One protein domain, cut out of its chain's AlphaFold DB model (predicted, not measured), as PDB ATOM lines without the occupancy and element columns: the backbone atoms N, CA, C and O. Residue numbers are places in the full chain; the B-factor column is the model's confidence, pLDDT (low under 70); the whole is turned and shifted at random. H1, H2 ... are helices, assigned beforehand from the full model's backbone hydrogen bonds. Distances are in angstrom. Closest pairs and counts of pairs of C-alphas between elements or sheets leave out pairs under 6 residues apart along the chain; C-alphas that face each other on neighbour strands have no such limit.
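Overview. This is residues 25 to 68 and 96 to 169 of the 321 residues of the protein "Extragenic suppressor of kinetochore protein 1" of Phialophora attinorum (UniProt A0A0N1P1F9). The longest helix, H8, runs side by side with H5, and on one face of this pair lies a second pair, H4 and H7, with H4 crossing H5. Short helices H1 and H2 pack on H5, while H6 and H9 sit near the last turns of H8. The printed part has 118 residues, with nine named helices, H1 to H9 in chain order, H3 following H2, and no named strand; the class is all helix. It is compact, with a radius of gyration of the C-alphas of 13.7 A and spans of 38 by 37 by 21 A.

Along the chain. Find C-alpha 141 at (276.109, 366.511, 358.292); from there H8 runs 24.5 A to residue 157. H5, residues 96 to 108, measures 18.1 A; H7, residues 123 to 134, 16.9 A; H4, residues 52 to 62, 15.8 A. H1, residues 25 to 30, begins at (299.288, 362.290, 349.702). Look for H2 at residues 34 to 39, H3 at 43 to 49, H6 at 113 to 121, and H9 at 159 to 168.

Arrangement. Start at the hub, H5. It touches H8 at a shallow tilt of 15 degrees, the same way; C-alphas 105 and 146 are closest, 5.8 A. It touches H4 at a steep tilt of 59 degrees, C-alphas 62 and 101 being closest, 4.4 A. It also touches H1 and H2, closest at C-alphas 29 and 100, 6.3 A, and 35 and 107, 6.8 A. H4 touches H7, C-alphas 56 and 125 being closest, 5.9 A. H3 and H6 only just touch, with 3 pairs of C-alphas within 8 A. H8 and H9 only just touch, only at the corner, with 3 pairs. Every O i to N i+4 pair is within hydrogen-bond range except in H7, 5 of 8.

Size, cuts and confidence. C-alphas 43 and 137 are farthest apart, 40.1 A. Residues 69 to 95 are not printed; C-alphas 68 and 96 are 13.8 A apart across this cut. Of the links printed whole, H7 to H8 is short and the others tight. Residue 68 alone is under pLDDT 70.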
ATOM      1  N   LEU A  25     300.663 362.282 350.202       94.62
ATOM      2  CA  LEU A  25     299.288 362.290 349.702       94.62
ATOM      3  C   LEU A  25     298.701 363.709 349.695       94.62
ATOM      4  O   LEU A  25     298.040 364.104 348.740       94.62
ATOM      5  N   GLU A  26     299.005 364.507 350.714       94.62
ATOM      6  CA  GLU A  26     298.562 365.895 350.839       94.62
ATOM      7  C   GLU A  26     299.010 366.789 349.679       94.62
ATOM      8  O   GLU A  26     298.275 367.706 349.317       94.62
ATOM      9  N   GLU A  27     300.176 366.517 349.077       94.00
ATOM     10  CA  GLU A  27     300.633 367.238 347.882       94.00
ATOM     11  C   GLU A  27     299.721 366.940 346.689       94.00
ATOM     12  O   GLU A  27     299.403 367.846 345.931       94.00
ATOM     13  N   LEU A  28     299.236 365.699 346.550       94.62
ATOM     14  CA  LEU A  28     298.266 365.345 345.510       94.62
ATOM     15  C   LEU A  28     296.895 365.971 345.783       94.62
ATOM     16  O   LEU A  28     296.292 366.529 344.872       94.62
ATOM     17  N   LEU A  29     296.413 365.921 347.031       95.25
ATOM     18  CA  LEU A  29     295.108 366.479 347.424       95.25
ATOM     19  C   LEU A  29     295.025 368.005 347.258       95.25
ATOM     20  O   LEU A  29     293.930 368.580 347.273       95.25
ATOM     21  N   GLU A  30     296.165 368.687 347.139       94.50
ATOM     22  CA  GLU A  30     296.208 370.124 346.902       94.50
ATOM     23  C   GLU A  30     295.965 370.512 345.435       94.50
ATOM     24  O   GLU A  30     295.459 371.617 345.200       94.50
ATOM     25  N   GLU A  31     296.205 369.602 344.489       94.56
ATOM     26  CA  GLU A  31     296.123 369.848 343.047       94.56
ATOM     27  C   GLU A  31     294.679 369.900 342.522       94.56
ATOM     28  O   GLU A  31     293.848 369.035 342.808       94.56
ATOM     29  N   SER A  32     294.371 370.908 341.697       91.62
ATOM     30  CA  SER A  32     293.023 371.110 341.137       91.62
ATOM     31  C   SER A  32     292.625 370.052 340.113       91.62
ATOM     32  O   SER A  32     291.445 369.719 339.992       91.62
ATOM     33  N   ASP A  33     293.606 369.525 339.383       92.50
ATOM     34  CA  ASP A  33     293.375 368.654 338.231       92.50
ATOM     35  C   ASP A  33     293.325 367.169 338.637       92.50
ATOM     36  O   ASP A  33     292.958 366.320 337.826       92.50
ATOM     37  N   LEU A  34     293.596 366.854 339.913       94.31
ATOM     38  CA  LEU A  34     293.669 365.494 340.459       94.31
ATOM     39  C   LEU A  34     292.446 364.639 340.093       94.31
ATOM     40  O   LEU A  34     292.582 363.536 339.565       94.31
ATOM     41  N   ILE A  35     291.239 365.151 340.351       94.00
ATOM     42  CA  ILE A  35     289.992 364.417 340.093       94.00
ATOM     43  C   ILE A  35     289.764 364.229 338.590       94.00
ATOM     44  O   ILE A  35     289.259 363.189 338.164       94.00
ATOM     45  N   GLN A  36     290.131 365.220 337.775       92.88
ATOM     46  CA  GLN A  36     290.015 365.122 336.322       92.88
ATOM     47  C   GLN A  36     290.977 364.066 335.770       92.88
ATOM     48  O   GLN A  36     290.576 363.248 334.942       92.88
ATOM     49  N   GLU A  37     292.221 364.049 336.242       92.31
ATOM     50  CA  GLU A  37     293.220 363.072 335.819       92.31
ATOM     51  C   GLU A  37     292.873 361.655 336.268       92.31
ATOM     52  O   GLU A  37     292.975 360.712 335.477       92.31
ATOM     53  N   LEU A  38     292.359 361.503 337.488       93.12
ATOM     54  CA  LEU A  38     291.838 360.231 337.974       93.12
ATOM     55  C   LEU A  38     290.707 359.712 337.075       93.12
ATOM     56  O   LEU A  38     290.756 358.570 336.617       93.12
ATOM     57  N   LYS A  39     289.741 360.574 336.727       90.19
ATOM     58  CA  LYS A  39     288.646 360.252 335.790       90.19
ATOM     59  C   LYS A  39     289.130 359.973 334.364       90.19
ATOM     60  O   LYS A  39     288.444 359.291 333.611       90.19
ATOM     61  N   SER A  40     290.309 360.466 333.990       91.69
ATOM     62  CA  SER A  40     290.967 360.138 332.719       91.69
ATOM     63  C   SER A  40     291.744 358.812 332.747       91.69
ATOM     64  O   SER A  40     292.416 358.478 331.775       91.69
ATOM     65  N   HIS A  41     291.633 358.044 333.838       91.25
ATOM     66  CA  HIS A  41     292.323 356.773 334.064       91.25
ATOM     67  C   HIS A  41     293.857 356.882 334.084       91.25
ATOM     68  O   HIS A  41     294.563 356.002 333.583       91.25
ATOM     69  N   HIS A  42     294.389 357.949 334.689       93.62
ATOM     70  CA  HIS A  42     295.831 358.153 334.822       93.62
ATOM     71  C   HIS A  42     296.499 357.026 335.638       93.62
ATOM     72  O   HIS A  42     296.401 356.972 336.863       93.62
ATOM     73  N   THR A  43     297.207 356.111 334.966       93.81
ATOM     74  CA  THR A  43     297.645 354.836 335.562       93.81
ATOM     75  C   THR A  43     298.586 355.010 336.752       93.81
ATOM     76  O   THR A  43     298.341 354.422 337.799       93.81
ATOM     77  N   LYS A  44     299.625 355.853 336.639       94.00
ATOM     78  CA  LYS A  44     300.555 356.095 337.759       94.00
ATOM     79  C   LYS A  44     299.847 356.696 338.979       94.00
ATOM     80  O   LYS A  44     300.231 356.415 340.106       94.00
ATOM     81  N   LEU A  45     298.822 357.519 338.744       95.06
ATOM     82  CA  LEU A  45     298.082 358.178 339.817       95.06
ATOM     83  C   LEU A  45     297.228 357.152 340.559       95.06
ATOM     84  O   LEU A  45     297.245 357.105 341.782       95.06
ATOM     85  N   ILE A  46     296.530 356.295 339.809       95.81
ATOM     86  CA  ILE A  46     295.747 355.192 340.367       95.81
ATOM     87  C   ILE A  46     296.635 354.262 341.197       95.81
ATOM     88  O   ILE A  46     296.226 353.881 342.286       95.81
ATOM     89  N   GLU A  47     297.838 353.929 340.717       94.81
ATOM     90  CA  GLU A  47     298.779 353.065 341.444       94.81
ATOM     91  C   GLU A  47     299.264 353.677 342.767       94.81
ATOM     92  O   GLU A  47     299.412 352.949 343.740       94.81
ATOM     93  N   VAL A  48     299.445 354.999 342.841       95.38
ATOM     94  CA  VAL A  48     299.757 355.671 344.115       95.38
ATOM     95  C   VAL A  48     298.531 355.718 345.029       95.38
ATOM     96  O   VAL A  48     298.629 355.382 346.203       95.38
ATOM     97  N   LEU A  49     297.362 356.105 344.511       95.75
ATOM     98  CA  LEU A  49     296.150 356.265 345.326       95.75
ATOM     99  C   LEU A  49     295.611 354.945 345.888       95.75
ATOM    100  O   LEU A  49     294.968 354.962 346.932       95.75
ATOM    101  N   ARG A  50     295.843 353.821 345.200       95.06
ATOM    102  CA  ARG A  50     295.412 352.486 345.643       95.06
ATOM    103  C   ARG A  50     296.340 351.840 346.675       95.06
ATOM    104  O   ARG A  50     296.056 350.715 347.074       95.06
ATOM    105  N   ASP A  51     297.458 352.481 347.008       96.19
ATOM    106  CA  ASP A  51     298.372 351.994 348.039       96.19
ATOM    107  C   ASP A  51     297.684 352.007 349.411       96.19
ATOM    108  O   ASP A  51     296.887 352.905 349.698       96.19
ATOM    109  N   ASP A  52     297.983 351.019 350.252       95.75
ATOM    110  CA  ASP A  52     297.210 350.729 351.467       95.75
ATOM    111  C   ASP A  52     297.203 351.924 352.437       95.75
ATOM    112  O   ASP A  52     296.142 352.324 352.924       95.75
ATOM    113  N   ASP A  53     298.364 352.550 352.651       95.50
ATOM    114  CA  ASP A  53     298.514 353.722 353.525       95.50
ATOM    115  C   ASP A  53     297.726 354.934 352.994       95.50
ATOM    116  O   ASP A  53     297.103 355.676 353.760       95.50
ATOM    117  N   ASN A  54     297.706 355.120 351.670       96.94
ATOM    118  CA  ASN A  54     296.972 356.213 351.039       96.94
ATOM    119  C   ASN A  54     295.462 355.983 351.129       96.94
ATOM    120  O   ASN A  54     294.727 356.914 351.457       96.94
ATOM    121  N   LEU A  55     294.985 354.758 350.898       97.44
ATOM    122  CA  LEU A  55     293.570 354.414 351.058       97.44
ATOM    123  C   LEU A  55     293.098 354.614 352.495       97.44
ATOM    124  O   LEU A  55     292.028 355.190 352.712       97.44
ATOM    125  N   HIS A  56     293.899 354.187 353.473       97.81
ATOM    126  CA  HIS A  56     293.591 354.407 354.881       97.81
ATOM    127  C   HIS A  56     293.498 355.902 355.198       97.81
ATOM    128  O   HIS A  56     292.483 356.347 355.736       97.81
ATOM    129  N   ALA A  57     294.485 356.699 354.783       97.88
ATOM    130  CA  ALA A  57     294.475 358.146 354.984       97.88
ATOM    131  C   ALA A  57     293.261 358.827 354.322       97.88
ATOM    132  O   ALA A  57     292.615 359.673 354.943       97.88
ATOM    133  N   LEU A  58     292.897 358.429 353.097       98.31
ATOM    134  CA  LEU A  58     291.710 358.935 352.399       98.31
ATOM    135  C   LEU A  58     290.425 358.651 353.188       98.31
ATOM    136  O   LEU A  58     289.611 359.560 353.368       98.31
ATOM    137  N   LEU A  59     290.251 357.429 353.701       98.19
ATOM    138  CA  LEU A  59     289.105 357.079 354.547       98.19
ATOM    139  C   LEU A  59     289.075 357.940 355.818       98.19
ATOM    140  O   LEU A  59     288.021 358.468 356.173       98.19
ATOM    141  N   GLN A  60     290.228 358.155 356.460       97.62
ATOM    142  CA  GLN A  60     290.325 359.002 357.652       97.62
ATOM    143  C   GLN A  60     289.989 360.470 357.360       97.62
ATOM    144  O   GLN A  60     289.293 361.093 358.161       97.62
ATOM    145  N   TYR A  61     290.398 361.029 356.213       97.56
ATOM    146  CA  TYR A  61     290.028 362.400 355.843       97.56
ATOM    147  C   TYR A  61     288.518 362.576 355.669       97.56
ATOM    148  O   TYR A  61     287.986 363.613 356.064       97.56
ATOM    149  N   VAL A  62     287.815 361.572 355.135       97.38
ATOM    150  CA  VAL A  62     286.354 361.624 354.957       97.38
ATOM    151  C   VAL A  62     285.626 361.791 356.299       97.38
ATOM    152  O   VAL A  62     284.711 362.610 356.408       97.38
ATOM    153  N   ILE A  63     286.064 361.080 357.342       95.56
ATOM    154  CA  ILE A  63     285.437 361.083 358.682       95.56
ATOM    155  C   ILE A  63     286.221 361.878 359.744       95.56
ATOM    156  O   ILE A  63     285.951 361.748 360.947       95.56
ATOM    157  N   ALA A  64     287.164 362.727 359.317       90.56
ATOM    158  CA  ALA A  64     288.023 363.532 360.186       90.56
ATOM    159  C   ALA A  64     287.226 364.572 360.999       90.56
ATOM    160  O   ALA A  64     286.673 365.507 360.410       90.56
ATOM    161  N   PRO A  65     287.142 364.456 362.334       83.69
ATOM    162  CA  PRO A  65     286.271 365.305 363.141       83.69
ATOM    163  C   PRO A  65     286.627 366.799 363.010       83.69
ATOM    164  O   PRO A  65     287.773 367.143 362.704       83.69
ATOM    165  N   PRO A  66     285.669 367.713 363.262       79.69
ATOM    166  CA  PRO A  66     285.938 369.141 363.230       79.69
ATOM    167  C   PRO A  66     287.026 369.529 364.231       79.69
ATOM    168  O   PRO A  66     287.031 369.032 365.361       79.69
ATOM    169  N   ALA A  67     287.913 370.455 363.849       71.25
ATOM    170  CA  ALA A  67     289.076 370.850 364.654       71.25
ATOM    171  C   ALA A  67     288.670 371.333 366.060       71.25
ATOM    172  O   ALA A  67     289.345 371.057 367.049       71.25
ATOM    173  N   LYS A  68     287.489 371.955 366.171       62.47
ATOM    174  CA  LYS A  68     286.908 372.432 367.436       62.47
ATOM    175  C   LYS A  68     286.484 371.311 368.398       62.47
ATOM    176  O   LYS A  68     286.420 371.547 369.598       62.47
ATOM    177  N   LYS A  96     291.467 373.498 355.189       92.62
ATOM    178  CA  LYS A  96     292.315 372.413 354.692       92.62
ATOM    179  C   LYS A  96     291.679 371.049 354.952       92.62
ATOM    180  O   LYS A  96     291.577 370.252 354.022       92.62
ATOM    181  N   ARG A  97     291.165 370.809 356.165       93.62
ATOM    182  CA  ARG A  97     290.446 369.569 356.497       93.62
ATOM    183  C   ARG A  97     289.225 369.369 355.601       93.62
ATOM    184  O   ARG A  97     289.053 368.283 355.059       93.62
ATOM    185  N   LEU A  98     288.406 370.405 355.410       94.06
ATOM    186  CA  LEU A  98     287.211 370.333 354.561       94.06
ATOM    187  C   LEU A  98     287.566 370.063 353.092       94.06
ATOM    188  O   LEU A  98     286.921 369.232 352.453       94.06
ATOM    189  N   LYS A  99     288.620 370.707 352.568       95.44
ATOM    190  CA  LYS A  99     289.144 370.425 351.223       95.44
ATOM    191  C   LYS A  99     289.560 368.960 351.100       95.44
ATOM    192  O   LYS A  99     289.166 368.301 350.145       95.44
ATOM    193  N   TYR A 100     290.326 368.444 352.058       96.69
ATOM    194  CA  TYR A 100     290.805 367.062 352.022       96.69
ATOM    195  C   TYR A 100     289.676 366.047 352.163       96.69
ATOM    196  O   TYR A 100     289.649 365.090 351.398       96.69
ATOM    197  N   ALA A 101     288.703 366.287 353.044       97.00
ATOM    198  CA  ALA A 101     287.514 365.448 353.163       97.00
ATOM    199  C   ALA A 101     286.736 365.374 351.839       97.00
ATOM    200  O   ALA A 101     286.372 364.284 351.394       97.00
ATOM    201  N   TYR A 102     286.542 366.518 351.173       97.00
ATOM    202  CA  TYR A 102     285.883 366.581 349.868       97.00
ATOM    203  C   TYR A 102     286.647 365.800 348.795       97.00
ATOM    204  O   TYR A 102     286.078 364.926 348.143       97.00
ATOM    205  N   VAL A 103     287.941 366.088 348.620       97.88
ATOM    206  CA  VAL A 103     288.762 365.445 347.584       97.88
ATOM    207  C   VAL A 103     288.878 363.941 347.846       97.88
ATOM    208  O   VAL A 103     288.738 363.154 346.913       97.88
ATOM    209  N   ALA A 104     289.053 363.523 349.102       98.25
ATOM    210  CA  ALA A 104     289.096 362.112 349.466       98.25
ATOM    211  C   ALA A 104     287.774 361.397 349.160       98.25
ATOM    212  O   ALA A 104     287.787 360.319 348.568       98.25
ATOM    213  N   CYS A 105     286.635 362.020 349.475       98.12
ATOM    214  CA  CYS A 105     285.324 361.489 349.110       98.12
ATOM    215  C   CYS A 105     285.176 361.326 347.586       98.12
ATOM    216  O   CYS A 105     284.703 360.285 347.126       98.12
ATOM    217  N   GLU A 106     285.621 362.308 346.791       97.75
ATOM    218  CA  GLU A 106     285.593 362.230 345.324       97.75
ATOM    219  C   GLU A 106     286.495 361.119 344.773       97.75
ATOM    220  O   GLU A 106     286.093 360.438 343.832       97.75
ATOM    221  N   ILE A 107     287.684 360.909 345.349       97.69
ATOM    222  CA  ILE A 107     288.600 359.826 344.955       97.69
ATOM    223  C   ILE A 107     287.982 358.465 345.276       97.69
ATOM    224  O   ILE A 107     287.901 357.601 344.407       97.69
ATOM    225  N   LEU A 108     287.519 358.268 346.509       97.62
ATOM    226  CA  LEU A 108     286.974 356.986 346.961       97.62
ATOM    227  C   LEU A 108     285.657 356.631 346.250       97.62
ATOM    228  O   LEU A 108     285.344 355.455 346.087       97.62
ATOM    229  N   SER A 109     284.930 357.641 345.763       96.50
ATOM    230  CA  SER A 109     283.673 357.481 345.018       96.50
ATOM    231  C   SER A 109     283.841 357.641 343.499       96.50
ATOM    232  O   SER A 109     282.858 357.849 342.794       96.50
ATOM    233  N   CYS A 110     285.070 357.601 342.965       92.19
ATOM    234  CA  CYS A 110     285.335 357.884 341.546       92.19
ATOM    235  C   CYS A 110     284.994 356.734 340.581       92.19
ATOM    236  O   CYS A 110     285.232 356.866 339.381       92.19
ATOM    237  N   GLU A 111     284.490 355.606 341.090       90.38
ATOM    238  CA  GLU A 111     284.150 354.397 340.322       90.38
ATOM    239  C   GLU A 111     285.336 353.716 339.602       90.38
ATOM    240  O   GLU A 111     285.141 352.874 338.719       90.38
ATOM    241  N   THR A 112     286.579 354.036 339.974       93.06
ATOM    242  CA  THR A 112     287.764 353.366 339.422       93.06
ATOM    243  C   THR A 112     287.913 351.970 340.022       93.06
ATOM    244  O   THR A 112     288.256 351.833 341.195       93.06
ATOM    245  N   TRP A 113     287.746 350.936 339.189       93.56
ATOM    246  CA  TRP A 113     287.787 349.527 339.602       93.56
ATOM    247  C   TRP A 113     288.991 349.178 340.491       93.56
ATOM    248  O   TRP A 113     288.802 348.614 341.561       93.56
ATOM    249  N   SER A 114     290.213 349.573 340.115       95.06
ATOM    250  CA  SER A 114     291.425 349.249 340.889       95.06
ATOM    251  C   SER A 114     291.423 349.820 342.312       95.06
ATOM    252  O   SER A 114     291.965 349.187 343.213       95.06
ATOM    253  N   ILE A 115     290.822 350.999 342.513       95.94
ATOM    254  CA  ILE A 115     290.680 351.625 343.837       95.94
ATOM    255  C   ILE A 115     289.600 350.888 344.630       95.94
ATOM    256  O   ILE A 115     289.815 350.538 345.785       95.94
ATOM    257  N   THR A 116     288.463 350.590 343.997       95.75
ATOM    258  CA  THR A 116     287.368 349.833 344.615       95.75
ATOM    259  C   THR A 116     287.816 348.440 345.073       95.75
ATOM    260  O   THR A 116     287.506 348.042 346.192       95.75
ATOM    261  N   GLU A 117     288.572 347.704 344.253       96.38
ATOM    262  CA  GLU A 117     289.134 346.398 344.634       96.38
ATOM    263  C   GLU A 117     290.094 346.510 345.817       96.38
ATOM    264  O   GLU A 117     290.023 345.710 346.747       96.38
ATOM    265  N   ALA A 118     290.984 347.504 345.798       96.69
ATOM    266  CA  ALA A 118     291.951 347.704 346.870       96.69
ATOM    267  C   ALA A 118     291.268 348.077 348.200       96.69
ATOM    268  O   ALA A 118     291.674 347.587 349.250       96.69
ATOM    269  N   LEU A 119     290.183 348.860 348.168       96.44
ATOM    270  CA  LEU A 119     289.359 349.126 349.353       96.44
ATOM    271  C   LEU A 119     288.713 347.849 349.900       96.44
ATOM    272  O   LEU A 119     288.816 347.581 351.093       96.44
ATOM    273  N   MET A 120     288.088 347.041 349.036       96.38
ATOM    274  CA  MET A 120     287.427 345.800 349.464       96.38
ATOM    275  C   MET A 120     288.408 344.738 349.970       96.38
ATOM    276  O   MET A 120     288.043 343.929 350.821       96.38
ATOM    277  N   ALA A 121     289.657 344.753 349.500       96.69
ATOM    278  CA  ALA A 121     290.716 343.900 350.030       96.69
ATOM    279  C   ALA A 121     291.143 344.295 351.459       96.69
ATOM    280  O   ALA A 121     291.608 343.443 352.217       96.69
ATOM    281  N   ASN A 122     290.946 345.558 351.847       95.31
ATOM    282  CA  ASN A 122     291.370 346.132 353.123       95.31
ATOM    283  C   ASN A 122     290.191 346.299 354.105       95.31
ATOM    284  O   ASN A 122     289.860 347.399 354.557       95.31
ATOM    285  N   THR A 123     289.561 345.185 354.488       95.12
ATOM    286  CA  THR A 123     288.376 345.181 355.373       95.12
ATOM    287  C   THR A 123     288.626 345.774 356.762       95.12
ATOM    288  O   THR A 123     287.694 346.283 357.387       95.12
ATOM    289  N   GLN A 124     289.872 345.769 357.251       96.94
ATOM    290  CA  GLN A 124     290.229 346.435 358.505       96.94
ATOM    291  C   GLN A 124     290.007 347.951 358.415       96.94
ATOM    292  O   GLN A 124     289.358 348.525 359.287       96.94
ATOM    293  N   TYR A 125     290.474 348.592 357.341       97.56
ATOM    294  CA  TYR A 125     290.294 350.032 357.149       97.56
ATOM    295  C   TYR A 125     288.822 350.392 356.956       97.56
ATOM    296  O   TYR A 125     288.361 351.405 357.478       97.56
ATOM    297  N   LEU A 126     288.056 349.533 356.276       97.88
ATOM    298  CA  LEU A 126     286.603 349.685 356.193       97.88
ATOM    299  C   LEU A 126     285.937 349.538 357.567       97.88
ATOM    300  O   LEU A 126     285.007 350.277 357.866       97.88
ATOM    301  N   THR A 127     286.411 348.641 358.432       98.12
ATOM    302  CA  THR A 127     285.869 348.497 359.795       98.12
ATOM    303  C   THR A 127     286.066 349.783 360.596       98.12
ATOM    304  O   THR A 127     285.101 350.319 361.136       98.12
ATOM    305  N   GLU A 128     287.282 350.336 360.589       97.50
ATOM    306  CA  GLU A 128     287.592 351.618 361.240       97.50
ATOM    307  C   GLU A 128     286.777 352.779 360.644       97.50
ATOM    308  O   GLU A 128     286.336 353.680 361.358       97.50
ATOM    309  N   PHE A 129     286.534 352.750 359.332       98.38
ATOM    310  CA  PHE A 129     285.681 353.725 358.663       98.38
ATOM    311  C   PHE A 129     284.221 353.629 359.130       98.38
ATOM    312  O   PHE A 129     283.592 354.648 359.406       98.38
ATOM    313  N   TRP A 130     283.685 352.414 359.274       98.38
ATOM    314  CA  TRP A 130     282.324 352.161 359.760       98.38
ATOM    315  C   TRP A 130     282.146 352.424 361.264       98.38
ATOM    316  O   TRP A 130     281.032 352.736 361.692       98.38
ATOM    317  N   ASP A 131     283.225 352.428 362.055       97.44
ATOM    318  CA  ASP A 131     283.198 352.888 363.452       97.44
ATOM    319  C   ASP A 131     282.810 354.373 363.585       97.44
ATOM    320  O   ASP A 131     282.408 354.817 364.664       97.44
ATOM    321  N   PHE A 132     282.811 355.136 362.484       97.62
ATOM    322  CA  PHE A 132     282.156 356.443 362.407       97.62
ATOM    323  C   PHE A 132     280.714 356.413 362.932       97.62
ATOM    324  O   PHE A 132     280.322 357.309 363.678       97.62
ATOM    325  N   LEU A 133     279.953 355.360 362.619       97.69
ATOM    326  CA  LEU A 133     278.573 355.204 363.081       97.69
ATOM    327  C   LEU A 133     278.478 354.837 364.562       97.69
ATOM    328  O   LEU A 133     277.414 354.987 365.145       97.69
ATOM    329  N   ARG A 134     279.566 354.396 365.204       96.88
ATOM    330  CA  ARG A 134     279.593 354.128 366.652       96.88
ATOM    331  C   ARG A 134     279.859 355.377 367.485       96.88
ATOM    332  O   ARG A 134     279.705 355.329 368.704       96.88
ATOM    333  N   LYS A 135     280.239 356.493 366.855       95.12
ATOM    334  CA  LYS A 135     280.364 357.787 367.533       95.12
ATOM    335  C   LYS A 135     278.994 358.219 368.080       95.12
ATOM    336  O   LYS A 135     277.976 357.930 367.447       95.12
ATOM    337  N   PRO A 136     278.949 358.909 369.232       93.56
ATOM    338  CA  PRO A 136     277.689 359.385 369.788       93.56
ATOM    339  C   PRO A 136     277.021 360.403 368.845       93.56
ATOM    340  O   PRO A 136     277.726 361.172 368.184       93.56
ATOM    341  N   PRO A 137     275.678 360.444 368.777       89.31
ATOM    342  CA  PRO A 137     274.959 361.452 368.002       89.31
ATOM    343  C   PRO A 137     275.177 362.873 368.568       89.31
ATOM    344  O   PRO A 137     275.393 363.049 369.766       89.31
ATOM    345  N   SER A 138     275.097 363.942 367.768       89.06
ATOM    346  CA  SER A 138     274.833 363.963 366.320       89.06
ATOM    347  C   SER A 138     276.124 363.940 365.505       89.06
ATOM    348  O   SER A 138     277.065 364.677 365.802       89.06
ATOM    349  N   LEU A 139     276.126 363.164 364.422       92.50
ATOM    350  CA  LEU A 139     277.180 363.223 363.409       92.50
ATOM    351  C   LEU A 139     277.158 364.578 362.692       92.50
ATOM    352  O   LEU A 139     276.109 365.223 362.579       92.50
ATOM    353  N   GLU A 140     278.321 365.002 362.201       91.75
ATOM    354  CA  GLU A 140     278.433 366.206 361.381       91.75
ATOM    355  C   GLU A 140     277.804 365.937 359.991       91.75
ATOM    356  O   GLU A 140     278.127 364.916 359.370       91.75
ATOM    357  N   PRO A 141     276.879 366.791 359.506       92.94
ATOM    358  CA  PRO A 141     276.109 366.511 358.292       92.94
ATOM    359  C   PRO A 141     276.934 366.306 357.016       92.94
ATOM    360  O   PRO A 141     276.599 365.429 356.218       92.94
ATOM    361  N   LEU A 142     277.990 367.096 356.800       94.00
ATOM    362  CA  LEU A 142     278.830 366.988 355.607       94.00
ATOM    363  C   LEU A 142     279.587 365.653 355.591       94.00
ATOM    364  O   LEU A 142     279.606 364.962 354.573       94.00
ATOM    365  N   GLN A 143     280.154 365.260 356.727       95.56
ATOM    366  CA  GLN A 143     280.868 363.997 356.891       95.56
ATOM    367  C   GLN A 143     279.948 362.792 356.777       95.56
ATOM    368  O   GLN A 143     280.317 361.818 356.130       95.56
ATOM    369  N   ALA A 144     278.746 362.862 357.356       97.00
ATOM    370  CA  ALA A 144     277.738 361.825 357.170       97.00
ATOM    371  C   ALA A 144     277.382 361.669 355.684       97.00
ATOM    372  O   ALA A 144     277.313 360.548 355.189       97.00
ATOM    373  N   GLY A 145     277.251 362.780 354.949       97.88
ATOM    374  CA  GLY A 145     277.046 362.760 353.501       97.88
ATOM    375  C   GLY A 145     278.202 362.107 352.735       97.88
ATOM    376  O   GLY A 145     277.968 361.270 351.864       97.88
ATOM    377  N   TYR A 146     279.453 362.434 353.070       98.25
ATOM    378  CA  TYR A 146     280.619 361.811 352.437       98.25
ATOM    379  C   TYR A 146     280.767 360.326 352.788       98.25
ATOM    380  O   TYR A 146     281.053 359.522 351.900       98.25
ATOM    381  N   PHE A 147     280.530 359.954 354.047       98.56
ATOM    382  CA  PHE A 147     280.503 358.564 354.498       98.56
ATOM    383  C   PHE A 147     279.464 357.752 353.716       98.56
ATOM    384  O   PHE A 147     279.785 356.687 353.186       98.56
ATOM    385  N   THR A 148     278.239 358.271 353.594       98.38
ATOM    386  CA  THR A 148     277.175 357.629 352.817       98.38
ATOM    387  C   THR A 148     277.576 357.485 351.356       98.38
ATOM    388  O   THR A 148     277.528 356.375 350.835       98.38
ATOM    389  N   LYS A 149     278.071 358.550 350.716       98.19
ATOM    390  CA  LYS A 149     278.456 358.529 349.298       98.19
ATOM    391  C   LYS A 149     279.523 357.474 348.976       98.19
ATOM    392  O   LYS A 149     279.395 356.759 347.984       98.19
ATOM    393  N   VAL A 150     280.556 357.353 349.814       98.44
ATOM    394  CA  VAL A 150     281.609 356.337 349.628       98.44
ATOM    395  C   VAL A 150     281.019 354.929 349.726       98.44
ATOM    396  O   VAL A 150     281.266 354.093 348.856       98.44
ATOM    397  N   ASN A 151     280.197 354.667 350.746       98.50
ATOM    398  CA  ASN A 151     279.576 353.356 350.929       98.50
ATOM    399  C   ASN A 151     278.550 353.025 349.840       98.50
ATOM    400  O   ASN A 151     278.487 351.876 349.413       98.50
ATOM    401  N   GLU A 152     277.786 353.998 349.343       97.75
ATOM    402  CA  GLU A 152     276.894 353.802 348.199       97.75
ATOM    403  C   GLU A 152     277.674 353.385 346.950       97.75
ATOM    404  O   GLU A 152     277.290 352.418 346.293       97.75
ATOM    405  N   CYS A 153     278.807 354.036 346.663       97.38
ATOM    406  CA  CYS A 153     279.670 353.645 345.549       97.38
ATOM    407  C   CYS A 153     280.174 352.197 345.702       97.38
ATOM    408  O   CYS A 153     280.172 351.436 344.731       97.38
ATOM    409  N   LEU A 154     280.587 351.789 346.908       97.69
ATOM    410  CA  LEU A 154     281.015 350.410 347.175       97.69
ATOM    411  C   LEU A 154     279.857 349.417 347.022       97.69
ATOM    412  O   LEU A 154     280.012 348.403 346.349       97.69
ATOM    413  N   LEU A 155     278.681 349.731 347.568       97.38
ATOM    414  CA  LEU A 155     277.479 348.904 347.449       97.38
ATOM    415  C   LEU A 155     277.004 348.752 345.998       97.38
ATOM    416  O   LEU A 155     276.400 347.739 345.672       97.38
ATOM    417  N   GLU A 156     277.257 349.730 345.127       95.06
ATOM    418  CA  GLU A 156     276.893 349.656 343.708       95.06
ATOM    419  C   GLU A 156     277.899 348.875 342.862       95.06
ATOM    420  O   GLU A 156     277.513 348.201 341.906       95.06
ATOM    421  N   LYS A 157     279.196 348.973 343.176       95.50
ATOM    422  CA  LYS A 157     280.258 348.314 342.397       95.50
ATOM    423  C   LYS A 157     280.604 346.918 342.906       95.50
ATOM    424  O   LYS A 157     281.107 346.104 342.135       95.50
ATOM    425  N   LYS A 158     280.369 346.664 344.192       96.12
ATOM    426  CA  LYS A 158     280.790 345.478 344.946       96.12
ATOM    427  C   LYS A 158     279.682 344.998 345.884       96.12
ATOM    428  O   LYS A 158     279.937 344.712 347.047       96.12
ATOM    429  N   THR A 159     278.451 344.916 345.373       96.75
ATOM    430  CA  THR A 159     277.240 344.593 346.146       96.75
ATOM    431  C   THR A 159     277.417 343.399 347.085       96.75
ATOM    432  O   THR A 159     277.202 343.542 348.283       96.75
ATOM    433  N   GLU A 160     277.820 342.238 346.555       97.69
ATOM    434  CA  GLU A 160     277.956 340.996 347.333       97.69
ATOM    435  C   GLU A 160     279.040 341.127 348.411       97.69
ATOM    436  O   GLU A 160     278.734 341.037 349.600       97.69
ATOM    437  N   ASP A 161     280.272 341.456 348.005       97.62
ATOM    438  CA  ASP A 161     281.423 341.619 348.906       97.62
ATOM    439  C   ASP A 161     281.131 342.639 350.027       97.62
ATOM    440  O   ASP A 161     281.457 342.417 351.196       97.62
ATOM    441  N   MET A 162     280.502 343.768 349.685       98.12
ATOM    442  CA  MET A 162     280.211 344.848 350.628       98.12
ATOM    443  C   MET A 162     279.080 344.485 351.594       98.12
ATOM    444  O   MET A 162     279.138 344.852 352.768       98.12
ATOM    445  N   LEU A 163     278.058 343.755 351.141       98.44
ATOM    446  CA  LEU A 163     276.993 343.279 352.024       98.44
ATOM    447  C   LEU A 163     277.483 342.180 352.963       98.44
ATOM    448  O   LEU A 163     277.064 342.148 354.118       98.44
ATOM    449  N   ASP A 164     278.379 341.308 352.513       98.31
ATOM    450  CA  ASP A 164     278.990 340.304 353.382       98.31
ATOM    451  C   ASP A 164     279.921 340.942 354.418       98.31
ATOM    452  O   ASP A 164     279.852 340.592 355.601       98.31
ATOM    453  N   PHE A 165     280.697 341.956 354.023       98.56
ATOM    454  CA  PHE A 165     281.428 342.802 354.964       98.56
ATOM    455  C   PHE A 165     280.479 343.469 355.973       98.56
ATOM    456  O   PHE A 165     280.682 343.340 357.180       98.56
ATOM    457  N   PHE A 166     279.406 344.113 355.511       98.62
ATOM    458  CA  PHE A 166     278.420 344.769 356.374       98.62
ATOM    459  C   PHE A 166     277.814 343.805 357.403       98.62
ATOM    460  O   PHE A 166     277.760 344.123 358.590       98.62
ATOM    461  N   LYS A 167     277.424 342.594 356.977       98.38
ATOM    462  CA  LYS A 167     276.889 341.546 357.864       98.38
ATOM    463  C   LYS A 167     277.912 341.043 358.888       98.38
ATOM    464  O   LYS A 167     277.515 340.479 359.906       98.38
ATOM    465  N   SER A 168     279.210 341.205 358.620       98.00
ATOM    466  CA  SER A 168     280.287 340.804 359.532       98.00
ATOM    467  C   SER A 168     280.534 341.807 360.666       98.00
ATOM    468  O   SER A 168     281.149 341.449 361.673       98.00
ATOM    469  N   LEU A 169     280.043 343.048 360.535       98.25
ATOM    470  CA  LEU A 169     280.232 344.091 361.540       98.25
ATOM    471  C   LEU A 169     279.357 343.826 362.782       98.25
ATOM    472  O   LEU A 169     278.130 343.747 362.668       98.25
TER     473      LEU A 169